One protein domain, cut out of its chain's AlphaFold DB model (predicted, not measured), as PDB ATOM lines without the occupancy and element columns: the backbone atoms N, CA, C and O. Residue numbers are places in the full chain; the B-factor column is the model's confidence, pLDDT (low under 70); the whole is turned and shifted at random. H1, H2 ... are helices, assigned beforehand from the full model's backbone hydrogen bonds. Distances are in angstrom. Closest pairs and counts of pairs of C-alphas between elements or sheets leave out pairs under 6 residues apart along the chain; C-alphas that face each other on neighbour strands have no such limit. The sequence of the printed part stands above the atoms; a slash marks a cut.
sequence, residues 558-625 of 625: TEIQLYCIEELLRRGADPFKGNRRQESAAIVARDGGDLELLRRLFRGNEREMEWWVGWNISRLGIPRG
ATOM      1  N   THR A 558     -35.580 -23.706  50.655       73.31
ATOM      2  CA  THR A 558     -35.786 -22.521  49.807       73.31
ATOM      3  C   THR A 558     -35.117 -22.709  48.447       73.31
ATOM      4  O   THR A 558     -35.751 -22.500  47.412       73.31
ATOM      5  N   GLU A 559     -33.867 -23.183  48.411       77.88
ATOM      6  CA  GLU A 559     -33.162 -23.425  47.144       77.88
ATOM      7  C   GLU A 559     -33.851 -24.492  46.281       77.88
ATOM      8  O   GLU A 559     -34.029 -24.290  45.076       77.88
ATOM      9  N   ILE A 560     -34.317 -25.590  46.888       75.38
ATOM     10  CA  ILE A 560     -35.059 -26.649  46.184       75.38
ATOM     11  C   ILE A 560     -36.376 -26.110  45.601       75.38
ATOM     12  O   ILE A 560     -36.720 -26.441  44.462       75.38
ATOM     13  N   GLN A 561     -37.104 -25.261  46.336       75.81
ATOM     14  CA  GLN A 561     -38.325 -24.620  45.835       75.81
ATOM     15  C   GLN A 561     -38.028 -23.700  44.644       75.81
ATOM     16  O   GLN A 561     -38.653 -23.844  43.589       75.81
ATOM     17  N   LEU A 562     -37.039 -22.808  44.766       82.38
ATOM     18  CA  LEU A 562     -36.658 -21.880  43.696       82.38
ATOM     19  C   LEU A 562     -36.144 -22.620  42.446       82.38
ATOM     20  O   LEU A 562     -36.493 -22.234  41.330       82.38
ATOM     21  N   TYR A 563     -35.402 -23.722  42.607       83.25
ATOM     22  CA  TYR A 563     -34.985 -24.592  41.500       83.25
ATOM     23  C   TYR A 563     -36.181 -25.231  40.776       83.25
ATOM     24  O   TYR A 563     -36.259 -25.186  39.545       83.25
ATOM     25  N   CYS A 564     -37.147 -25.784  41.520       80.62
ATOM     26  CA  CYS A 564     -38.361 -26.361  40.934       80.62
ATOM     27  C   CYS A 564     -39.164 -25.316  40.143       80.62
ATOM     28  O   CYS A 564     -39.736 -25.629  39.099       80.62
ATOM     29  N   ILE A 565     -39.187 -24.069  40.619       83.88
ATOM     30  CA  ILE A 565     -39.901 -22.961  39.980       83.88
ATOM     31  C   ILE A 565     -39.175 -22.495  38.709       83.88
ATOM     32  O   ILE A 565     -39.826 -22.323  37.679       83.88
ATOM     33  N   GLU A 566     -37.841 -22.389  38.714       85.75
ATOM     34  CA  GLU A 566     -37.068 -22.124  37.488       85.75
ATOM     35  C   GLU A 566     -37.282 -23.205  36.418       85.75
ATOM     36  O   GLU A 566     -37.455 -22.887  35.243       85.75
ATOM     37  N   GLU A 567     -37.324 -24.479  36.807       84.81
ATOM     38  CA  GLU A 567     -37.537 -25.591  35.875       84.81
ATOM     39  C   GLU A 567     -38.978 -25.656  35.326       84.81
ATOM     40  O   GLU A 567     -39.197 -26.090  34.191       84.81
ATOM     41  N   LEU A 568     -39.971 -25.167  36.078       83.12
ATOM     42  CA  LEU A 568     -41.333 -24.955  35.574       83.12
ATOM     43  C   LEU A 568     -41.391 -23.791  34.571       83.12
ATOM     44  O   LEU A 568     -41.973 -23.947  33.495       83.12
ATOM     45  N   LEU A 569     -40.750 -22.658  34.879       86.88
ATOM     46  CA  LEU A 569     -40.675 -21.490  33.989       86.88
ATOM     47  C   LEU A 569     -39.974 -21.837  32.662       86.88
ATOM     48  O   LEU A 569     -40.514 -21.557  31.593       86.88
ATOM     49  N   ARG A 570     -38.839 -22.554  32.706       85.69
ATOM     50  CA  ARG A 570     -38.132 -23.072  31.511       85.69
ATOM     51  C   ARG A 570     -39.003 -23.959  30.618       85.69
ATOM     52  O   ARG A 570     -38.757 -24.047  29.419       85.69
ATOM     53  N   ARG A 571     -40.016 -24.620  31.185       87.88
ATOM     54  CA  ARG A 571     -40.972 -25.478  30.462       87.88
ATOM     55  C   ARG A 571     -42.240 -24.736  30.019       87.88
ATOM     56  O   ARG A 571     -43.201 -25.385  29.609       87.88
ATOM     57  N   GLY A 572     -42.246 -23.403  30.076       87.12
ATOM     58  CA  GLY A 572     -43.354 -22.571  29.606       87.12
ATOM     59  C   GLY A 572     -44.531 -22.475  30.579       87.12
ATOM     60  O   GLY A 572     -45.660 -22.248  30.144       87.12
ATOM     61  N   ALA A 573     -44.306 -22.661  31.883       86.00
ATOM     62  CA  ALA A 573     -45.306 -22.314  32.886       86.00
ATOM     63  C   ALA A 573     -45.485 -20.785  32.947       86.00
ATOM     64  O   ALA A 573     -44.542 -20.057  33.237       86.00
ATOM     65  N   ASP A 574     -46.700 -20.307  32.681       87.75
ATOM     66  CA  ASP A 574     -47.069 -18.888  32.740       87.75
ATOM     67  C   ASP A 574     -47.335 -18.462  34.206       87.75
ATOM     68  O   ASP A 574     -48.303 -18.947  34.806       87.75
ATOM     69  N   PRO A 575     -46.524 -17.562  34.802       88.12
ATOM     70  CA  PRO A 575     -46.662 -17.144  36.200       88.12
ATOM     71  C   PRO A 575     -47.815 -16.148  36.443       88.12
ATOM     72  O   PRO A 575     -48.179 -15.881  37.597       88.12
ATOM     73  N   PHE A 576     -48.425 -15.620  35.378       88.06
ATOM     74  CA  PHE A 576     -49.587 -14.724  35.400       88.06
ATOM     75  C   PHE A 576     -50.908 -15.466  35.188       88.06
ATOM     76  O   PHE A 576     -51.976 -14.930  35.495       88.06
ATOM     77  N   LYS A 577     -50.854 -16.719  34.722       88.94
ATOM     78  CA  LYS A 577     -52.023 -17.578  34.530       88.94
ATOM     79  C   LYS A 577     -52.699 -17.908  35.858       88.94
ATOM     80  O   LYS A 577     -52.282 -18.799  36.593       88.94
ATOM     81  N   GLY A 578     -53.773 -17.181  36.149       88.62
ATOM     82  CA  GLY A 578     -54.595 -17.412  37.331       88.62
ATOM     83  C   GLY A 578     -55.266 -18.792  37.334       88.62
ATOM     84  O   GLY A 578     -55.721 -19.288  36.302       88.62
ATOM     85  N   ASN A 579     -55.367 -19.383  38.522       87.19
ATOM     86  CA  ASN A 579     -56.151 -20.582  38.803       87.19
ATOM     87  C   ASN A 579     -57.676 -20.293  38.748       87.19
ATOM     88  O   ASN A 579     -58.119 -19.198  38.391       87.19
ATOM     89  N   ARG A 580     -58.518 -21.259  39.154       86.25
ATOM     90  CA  ARG A 580     -59.991 -21.088  39.199       86.25
ATOM     91  C   ARG A 580     -60.466 -19.948  40.128       86.25
ATOM     92  O   ARG A 580     -61.562 -19.434  39.914       86.25
ATOM     93  N   ARG A 581     -59.662 -19.541  41.121       84.19
ATOM     94  CA  ARG A 581     -59.907 -18.414  42.045       84.19
ATOM     95  C   ARG A 581     -59.326 -17.075  41.541       84.19
ATOM     96  O   ARG A 581     -59.585 -16.045  42.150       84.19
ATOM     97  N   GLN A 582     -58.636 -17.071  40.393       85.12
ATOM     98  CA  GLN A 582     -57.866 -15.951  39.815       85.12
ATOM     99  C   GLN A 582     -56.541 -15.628  40.534       85.12
ATOM    100  O   GLN A 582     -55.945 -14.583  40.280       85.12
ATOM    101  N   GLU A 583     -56.037 -16.538  41.369       87.12
ATOM    102  CA  GLU A 583     -54.703 -16.452  41.973       87.12
ATOM    103  C   GLU A 583     -53.669 -17.017  40.982       87.12
ATOM    104  O   GLU A 583     -53.818 -18.147  40.513       87.12
ATOM    105  N   SER A 584     -52.634 -16.251  40.631       89.88
ATOM    106  CA  SER A 584     -51.478 -16.726  39.850       89.88
ATOM    107  C   SER A 584     -50.233 -16.814  40.738       89.88
ATOM    108  O   SER A 584     -50.212 -16.218  41.815       89.88
ATOM    109  N   ALA A 585     -49.174 -17.491  40.284       86.06
ATOM    110  CA  ALA A 585     -47.920 -17.589  41.040       86.06
ATOM    111  C   ALA A 585     -47.360 -16.203  41.424       86.06
ATOM    112  O   ALA A 585     -47.004 -15.983  42.578       86.06
ATOM    113  N   ALA A 586     -47.378 -15.235  40.498       85.25
ATOM    114  CA  ALA A 586     -46.966 -13.856  40.773       85.25
ATOM    115  C   ALA A 586     -47.874 -13.128  41.789       85.25
ATOM    116  O   ALA A 586     -47.393 -12.302  42.561       85.25
ATOM    117  N   ILE A 587     -49.179 -13.434  41.825       84.94
ATOM    118  CA  ILE A 587     -50.105 -12.882  42.829       84.94
ATOM    119  C   ILE A 587     -49.788 -13.451  44.216       84.94
ATOM    120  O   ILE A 587     -49.629 -12.674  45.153       84.94
ATOM    121  N   VAL A 588     -49.634 -14.773  44.335       87.00
ATOM    122  CA  VAL A 588     -49.320 -15.440  45.611       87.00
ATOM    123  C   VAL A 588     -47.958 -14.989  46.148       87.00
ATOM    124  O   VAL A 588     -47.865 -14.613  47.311       87.00
ATOM    125  N   ALA A 589     -46.928 -14.917  45.297       87.81
ATOM    126  CA  ALA A 589     -45.603 -14.432  45.687       87.81
ATOM    127  C   ALA A 589     -45.629 -12.975  46.192       87.81
ATOM    128  O   ALA A 589     -44.978 -12.655  47.184       87.81
ATOM    129  N   ARG A 590     -46.431 -12.096  45.569       86.38
ATOM    130  CA  ARG A 590     -46.655 -10.722  46.058       86.38
ATOM    131  C   ARG A 590     -47.355 -10.702  47.410       86.38
ATOM    132  O   ARG A 590     -46.933  -9.952  48.282       86.38
ATOM    133  N   ASP A 591     -48.422 -11.478  47.571       85.25
ATOM    134  CA  ASP A 591     -49.244 -11.434  48.785       85.25
ATOM    135  C   ASP A 591     -48.561 -12.110  49.986       85.25
ATOM    136  O   ASP A 591     -48.816 -11.716  51.122       85.25
ATOM    137  N   GLY A 592     -47.627 -13.038  49.743       84.25
ATOM    138  CA  GLY A 592     -46.677 -13.549  50.739       84.25
ATOM    139  C   GLY A 592     -45.423 -12.680  50.947       84.25
ATOM    140  O   GLY A 592     -44.649 -12.949  51.860       84.25
ATOM    141  N   GLY A 593     -45.206 -11.643  50.130       87.06
ATOM    142  CA  GLY A 593     -44.053 -10.738  50.235       87.06
ATOM    143  C   GLY A 593     -42.714 -11.287  49.717       87.06
ATOM    144  O   GLY A 593     -41.679 -10.665  49.958       87.06
ATOM    145  N   ASP A 594     -42.703 -12.413  48.998       85.88
ATOM    146  CA  ASP A 594     -41.475 -13.053  48.518       85.88
ATOM    147  C   ASP A 594     -40.904 -12.342  47.277       85.88
ATOM    148  O   ASP A 594     -41.263 -12.601  46.121       85.88
ATOM    149  N   LEU A 595     -39.982 -11.414  47.538       85.56
ATOM    150  CA  LEU A 595     -39.296 -10.619  46.523       85.56
ATOM    151  C   LEU A 595     -38.335 -11.435  45.643       85.56
ATOM    152  O   LEU A 595     -38.101 -11.036  44.501       85.56
ATOM    153  N   GLU A 596     -37.772 -12.543  46.129       85.62
ATOM    154  CA  GLU A 596     -36.831 -13.360  45.350       85.62
ATOM    155  C   GLU A 596     -37.583 -14.321  44.425       85.62
ATOM    156  O   GLU A 596     -37.256 -14.416  43.239       85.62
ATOM    157  N   LEU A 597     -38.669 -14.931  44.908       86.00
ATOM    158  CA  LEU A 597     -39.607 -15.650  44.055       86.00
ATOM    159  C   LEU A 597     -40.189 -14.729  42.979       86.00
ATOM    160  O   LEU A 597     -40.164 -15.091  41.805       86.00
ATOM    161  N   LEU A 598     -40.638 -13.515  43.331       86.69
ATOM    162  CA  LEU A 598     -41.079 -12.529  42.337       86.69
ATOM    163  C   LEU A 598     -39.991 -12.267  41.287       86.69
ATOM    164  O   LEU A 598     -40.257 -12.422  40.096       86.69
ATOM    165  N   ARG A 599     -38.757 -11.940  41.696       87.31
ATOM    166  CA  ARG A 599     -37.635 -11.730  40.759       87.31
ATOM    167  C   ARG A 599     -37.450 -12.904  39.800       87.31
ATOM    168  O   ARG A 599     -37.220 -12.665  38.618       87.31
ATOM    169  N   ARG A 600     -37.568 -14.152  40.268       85.88
ATOM    170  CA  ARG A 600     -37.428 -15.342  39.411       85.88
ATOM    171  C   ARG A 600     -38.634 -15.584  38.509       85.88
ATOM    172  O   ARG A 600     -38.424 -15.888  37.341       85.88
ATOM    173  N   LEU A 601     -39.862 -15.361  38.980       88.56
ATOM    174  CA  LEU A 601     -41.075 -15.409  38.147       88.56
ATOM    175  C   LEU A 601     -41.056 -14.357  37.021       88.56
ATOM    176  O   LEU A 601     -41.647 -14.583  35.971       88.56
ATOM    177  N   PHE A 602     -40.362 -13.231  37.220       86.12
ATOM    178  CA  PHE A 602     -40.182 -12.169  36.223       86.12
ATOM    179  C   PHE A 602     -38.858 -12.241  35.426       86.12
ATOM    180  O   PHE A 602     -38.643 -11.406  34.541       86.12
ATOM    181  N   ARG A 603     -37.964 -13.215  35.684       82.81
ATOM    182  CA  ARG A 603     -36.674 -13.334  34.967       82.81
ATOM    183  C   ARG A 603     -36.907 -13.489  33.462       82.81
ATOM    184  O   ARG A 603     -37.540 -14.440  33.016       82.81
ATOM    185  N   GLY A 604     -36.349 -12.563  32.682       72.06
ATOM    186  CA  GLY A 604     -36.481 -12.534  31.223       72.06
ATOM    187  C   GLY A 604     -37.697 -11.768  30.689       72.06
ATOM    188  O   GLY A 604     -37.815 -11.642  29.475       72.06
ATOM    189  N   ASN A 605     -38.568 -11.215  31.547       76.38
ATOM    190  CA  ASN A 605     -39.697 -10.384  31.111       76.38
ATOM    191  C   ASN A 605     -39.841  -9.093  31.942       76.38
ATOM    192  O   ASN A 605     -40.893  -8.773  32.497       76.38
ATOM    193  N   GLU A 606     -38.749  -8.327  32.017       73.00
ATOM    194  CA  GLU A 606     -38.622  -7.093  32.810       73.00
ATOM    195  C   GLU A 606     -39.722  -6.062  32.508       73.00
ATOM    196  O   GLU A 606     -40.237  -5.428  33.423       73.00
ATOM    197  N   ARG A 607     -40.170  -5.948  31.250       73.81
ATOM    198  CA  ARG A 607     -41.280  -5.052  30.868       73.81
ATOM    199  C   ARG A 607     -42.622  -5.459  31.472       73.81
ATOM    200  O   ARG A 607     -43.434  -4.594  31.797       73.81
ATOM    201  N   GLU A 608     -42.872  -6.758  31.627       72.81
ATOM    202  CA  GLU A 608     -44.042  -7.230  32.367       72.81
ATOM    203  C   GLU A 608     -43.868  -6.995  33.867       72.81
ATOM    204  O   GLU A 608     -44.844  -6.640  34.521       72.81
ATOM    205  N   MET A 609     -42.642  -7.061  34.404       74.06
ATOM    206  CA  MET A 609     -42.358  -6.660  35.788       74.06
ATOM    207  C   MET A 609     -42.662  -5.178  36.025       74.06
ATOM    208  O   MET A 609     -43.451  -4.859  36.911       74.06
ATOM    209  N   GLU A 610     -42.124  -4.275  35.200       74.00
ATOM    210  CA  GLU A 610     -42.405  -2.834  35.255       74.00
ATOM    211  C   GLU A 610     -43.904  -2.536  35.130       74.00
ATOM    212  O   GLU A 610     -44.458  -1.748  35.904       74.00
ATOM    213  N   TRP A 611     -44.590  -3.182  34.181       78.19
ATOM    214  CA  TRP A 611     -46.026  -3.000  33.982       78.19
ATOM    215  C   TRP A 611     -46.840  -3.509  35.175       78.19
ATOM    216  O   TRP A 611     -47.745  -2.818  35.647       78.19
ATOM    217  N   TRP A 612     -46.517  -4.696  35.692       73.56
ATOM    218  CA  TRP A 612     -47.261  -5.357  36.763       73.56
ATOM    219  C   TRP A 612     -47.018  -4.679  38.115       73.56
ATOM    220  O   TRP A 612     -47.972  -4.413  38.850       73.56
ATOM    221  N   VAL A 613     -45.775  -4.296  38.418       70.44
ATOM    222  CA  VAL A 613     -45.431  -3.442  39.566       70.44
ATOM    223  C   VAL A 613     -46.112  -2.078  39.420       70.44
ATOM    224  O   VAL A 613     -46.848  -1.662  40.314       70.44
ATOM    225  N   GLY A 614     -45.992  -1.423  38.263       73.62
ATOM    226  CA  GLY A 614     -46.616  -0.127  37.979       73.62
ATOM    227  C   GLY A 614     -48.152  -0.134  37.988       73.62
ATOM    228  O   GLY A 614     -48.762   0.923  38.192       73.62
ATOM    229  N   TRP A 615     -48.785  -1.297  37.794       72.81
ATOM    230  CA  TRP A 615     -50.224  -1.525  37.953       72.81
ATOM    231  C   TRP A 615     -50.604  -1.743  39.423       72.81
ATOM    232  O   TRP A 615     -51.541  -1.103  39.908       72.81
ATOM    233  N   ASN A 616     -49.859  -2.569  40.165       68.12
ATOM    234  CA  ASN A 616     -50.112  -2.817  41.588       68.12
ATOM    235  C   ASN A 616     -49.854  -1.569  42.456       68.12
ATOM    236  O   ASN A 616     -50.712  -1.222  43.264       68.12
ATOM    237  N   ILE A 617     -48.774  -0.815  42.219       67.44
ATOM    238  CA  ILE A 617     -48.517   0.491  42.863       67.44
ATOM    239  C   ILE A 617     -49.712   1.437  42.661       67.44
ATOM    240  O   ILE A 617     -50.202   2.041  43.616       67.44
ATOM    241  N   SER A 618     -50.275   1.486  41.445       63.41
ATOM    242  CA  SER A 618     -51.452   2.321  41.150       63.41
ATOM    243  C   SER A 618     -52.740   1.872  41.857       63.41
ATOM    244  O   SER A 618     -53.650   2.682  42.037       63.41
ATOM    245  N   ARG A 619     -52.825   0.604  42.293       66.31
ATOM    246  CA  ARG A 619     -53.916   0.090  43.140       66.31
ATOM    247  C   ARG A 619     -53.718   0.412  44.619       66.31
ATOM    248  O   ARG A 619     -54.712   0.625  45.306       66.31
ATOM    249  N   LEU A 620     -52.471   0.472  45.087       58.03
ATOM    250  CA  LEU A 620     -52.121   0.854  46.461       58.03
ATOM    251  C   LEU A 620     -52.261   2.367  46.717       58.03
ATOM    252  O   LEU A 620     -52.170   2.806  47.858       58.03
ATOM    253  N   GLY A 621     -52.486   3.172  45.672       52.59
ATOM    254  CA  GLY A 621     -52.640   4.629  45.782       52.59
ATOM    255  C   GLY A 621     -51.326   5.386  45.999       52.59
ATOM    256  O   GLY A 621     -51.348   6.606  46.147       52.59
ATOM    257  N   ILE A 622     -50.195   4.679  45.982       57.31
ATOM    258  CA  ILE A 622     -48.855   5.254  46.099       57.31
ATOM    259  C   ILE A 622     -48.568   6.060  44.814       57.31
ATOM    260  O   ILE A 622     -48.740   5.523  43.711       57.31
ATOM    261  N   PRO A 623     -48.171   7.343  44.909       44.31
ATOM    262  CA  PRO A 623     -47.809   8.132  43.737       44.31
ATOM    263  C   PRO A 623     -46.560   7.550  43.067       44.31
ATOM    264  O   PRO A 623     -45.664   7.045  43.738       44.31
ATOM    265  N   ARG A 624     -46.485   7.639  41.735       42.75
ATOM    266  CA  ARG A 624     -45.265   7.287  40.997       42.75
ATOM    267  C   ARG A 624     -44.223   8.386  41.213       42.75
ATOM    268  O   ARG A 624     -44.417   9.492  40.707       42.75
ATOM    269  N   GLY A 625     -43.174   8.056  41.958       35.69
ATOM    270  CA  GLY A 625     -41.902   8.774  42.053       35.69
ATOM    271  C   GLY A 625     -40.779   7.852  41.609       35.69
ATOM    272  O   GLY A 625     -40.966   6.625  41.782       35.69
TER     273      GLY A 625
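This is residues 558 to 625 of the 625 residues of an uncharacterized protein of Ascobolus immersus RN42 (UniProt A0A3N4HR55). The longest helix, H4, reaches away from a cluster of three helices, in which H1 and the short helix H2 each pack on the short helix H3; the three make a triangle, not a row, and H4 touches no helix. Between H1 and H2 a long link with no named element, residues 571 to 584, loops out and folds back. The printed part has 68 residues with four named helices, in the order H1, H2, H3, H4, and no named strand; the class is all helix. The whole is compact, with a radius of gyration of the C-alphas of 12.6 A, and spans 37 by 27 by 21 A.

H4, residues 606 to 620, follows H3, residues 595 to 601, after a tight link of four residues, yet the two are apart. H4 is also apart from H1, residues 558 to 570, and from H2, residues 585 to 591. H3 touches both H1 and H2. H2 and H3 form a helical hairpin: they run opposite ways at a shallow tilt of 14 degrees, and their closest C-alphas, those of Ala 589 and Leu 598, are 5.9 A apart. H1 and H3 run the same way at a shallow tilt of 28 degrees, and their closest C-alphas, those of Leu 562 and Leu 597, are 6.9 A apart. H1 and H2 are apart. In H1, H2 and H3 every O i to N i+4 pair is within hydrogen-bond range; in H4, 10 of 11 are.

H4 runs from Glu 606 to Leu 620, 20.8 A from first to last C-alpha, and its last C-alpha is at (-52.121, 0.854, 46.461). H3, from Leu 595 to Leu 601, begins with its C-alpha at (-39.296, -10.619, 46.523). H2, from Ala 585 to Asp 591, has seven residues, as H3 has. H1 runs from Thr 558, with its C-alpha at (-35.786, -22.521, 49.807), to Arg 570, and is 18.5 A long.

The two C-alphas farthest apart, those of Ile 560 and Pro 623, are 37.1 A apart. The printed part has no cut and ends at residue 625, the chain's last residue. The link from H1 to H2, 14 residues, is long; its C-alphas lie 6 to 18 A from the mean of the C-alphas. The link from H2 to H3, three residues, is tight. The mean pLDDT of the printed part of this model is 78.8, and residues 616 to 625, of which 616 to 620 belong to H4, are under 70.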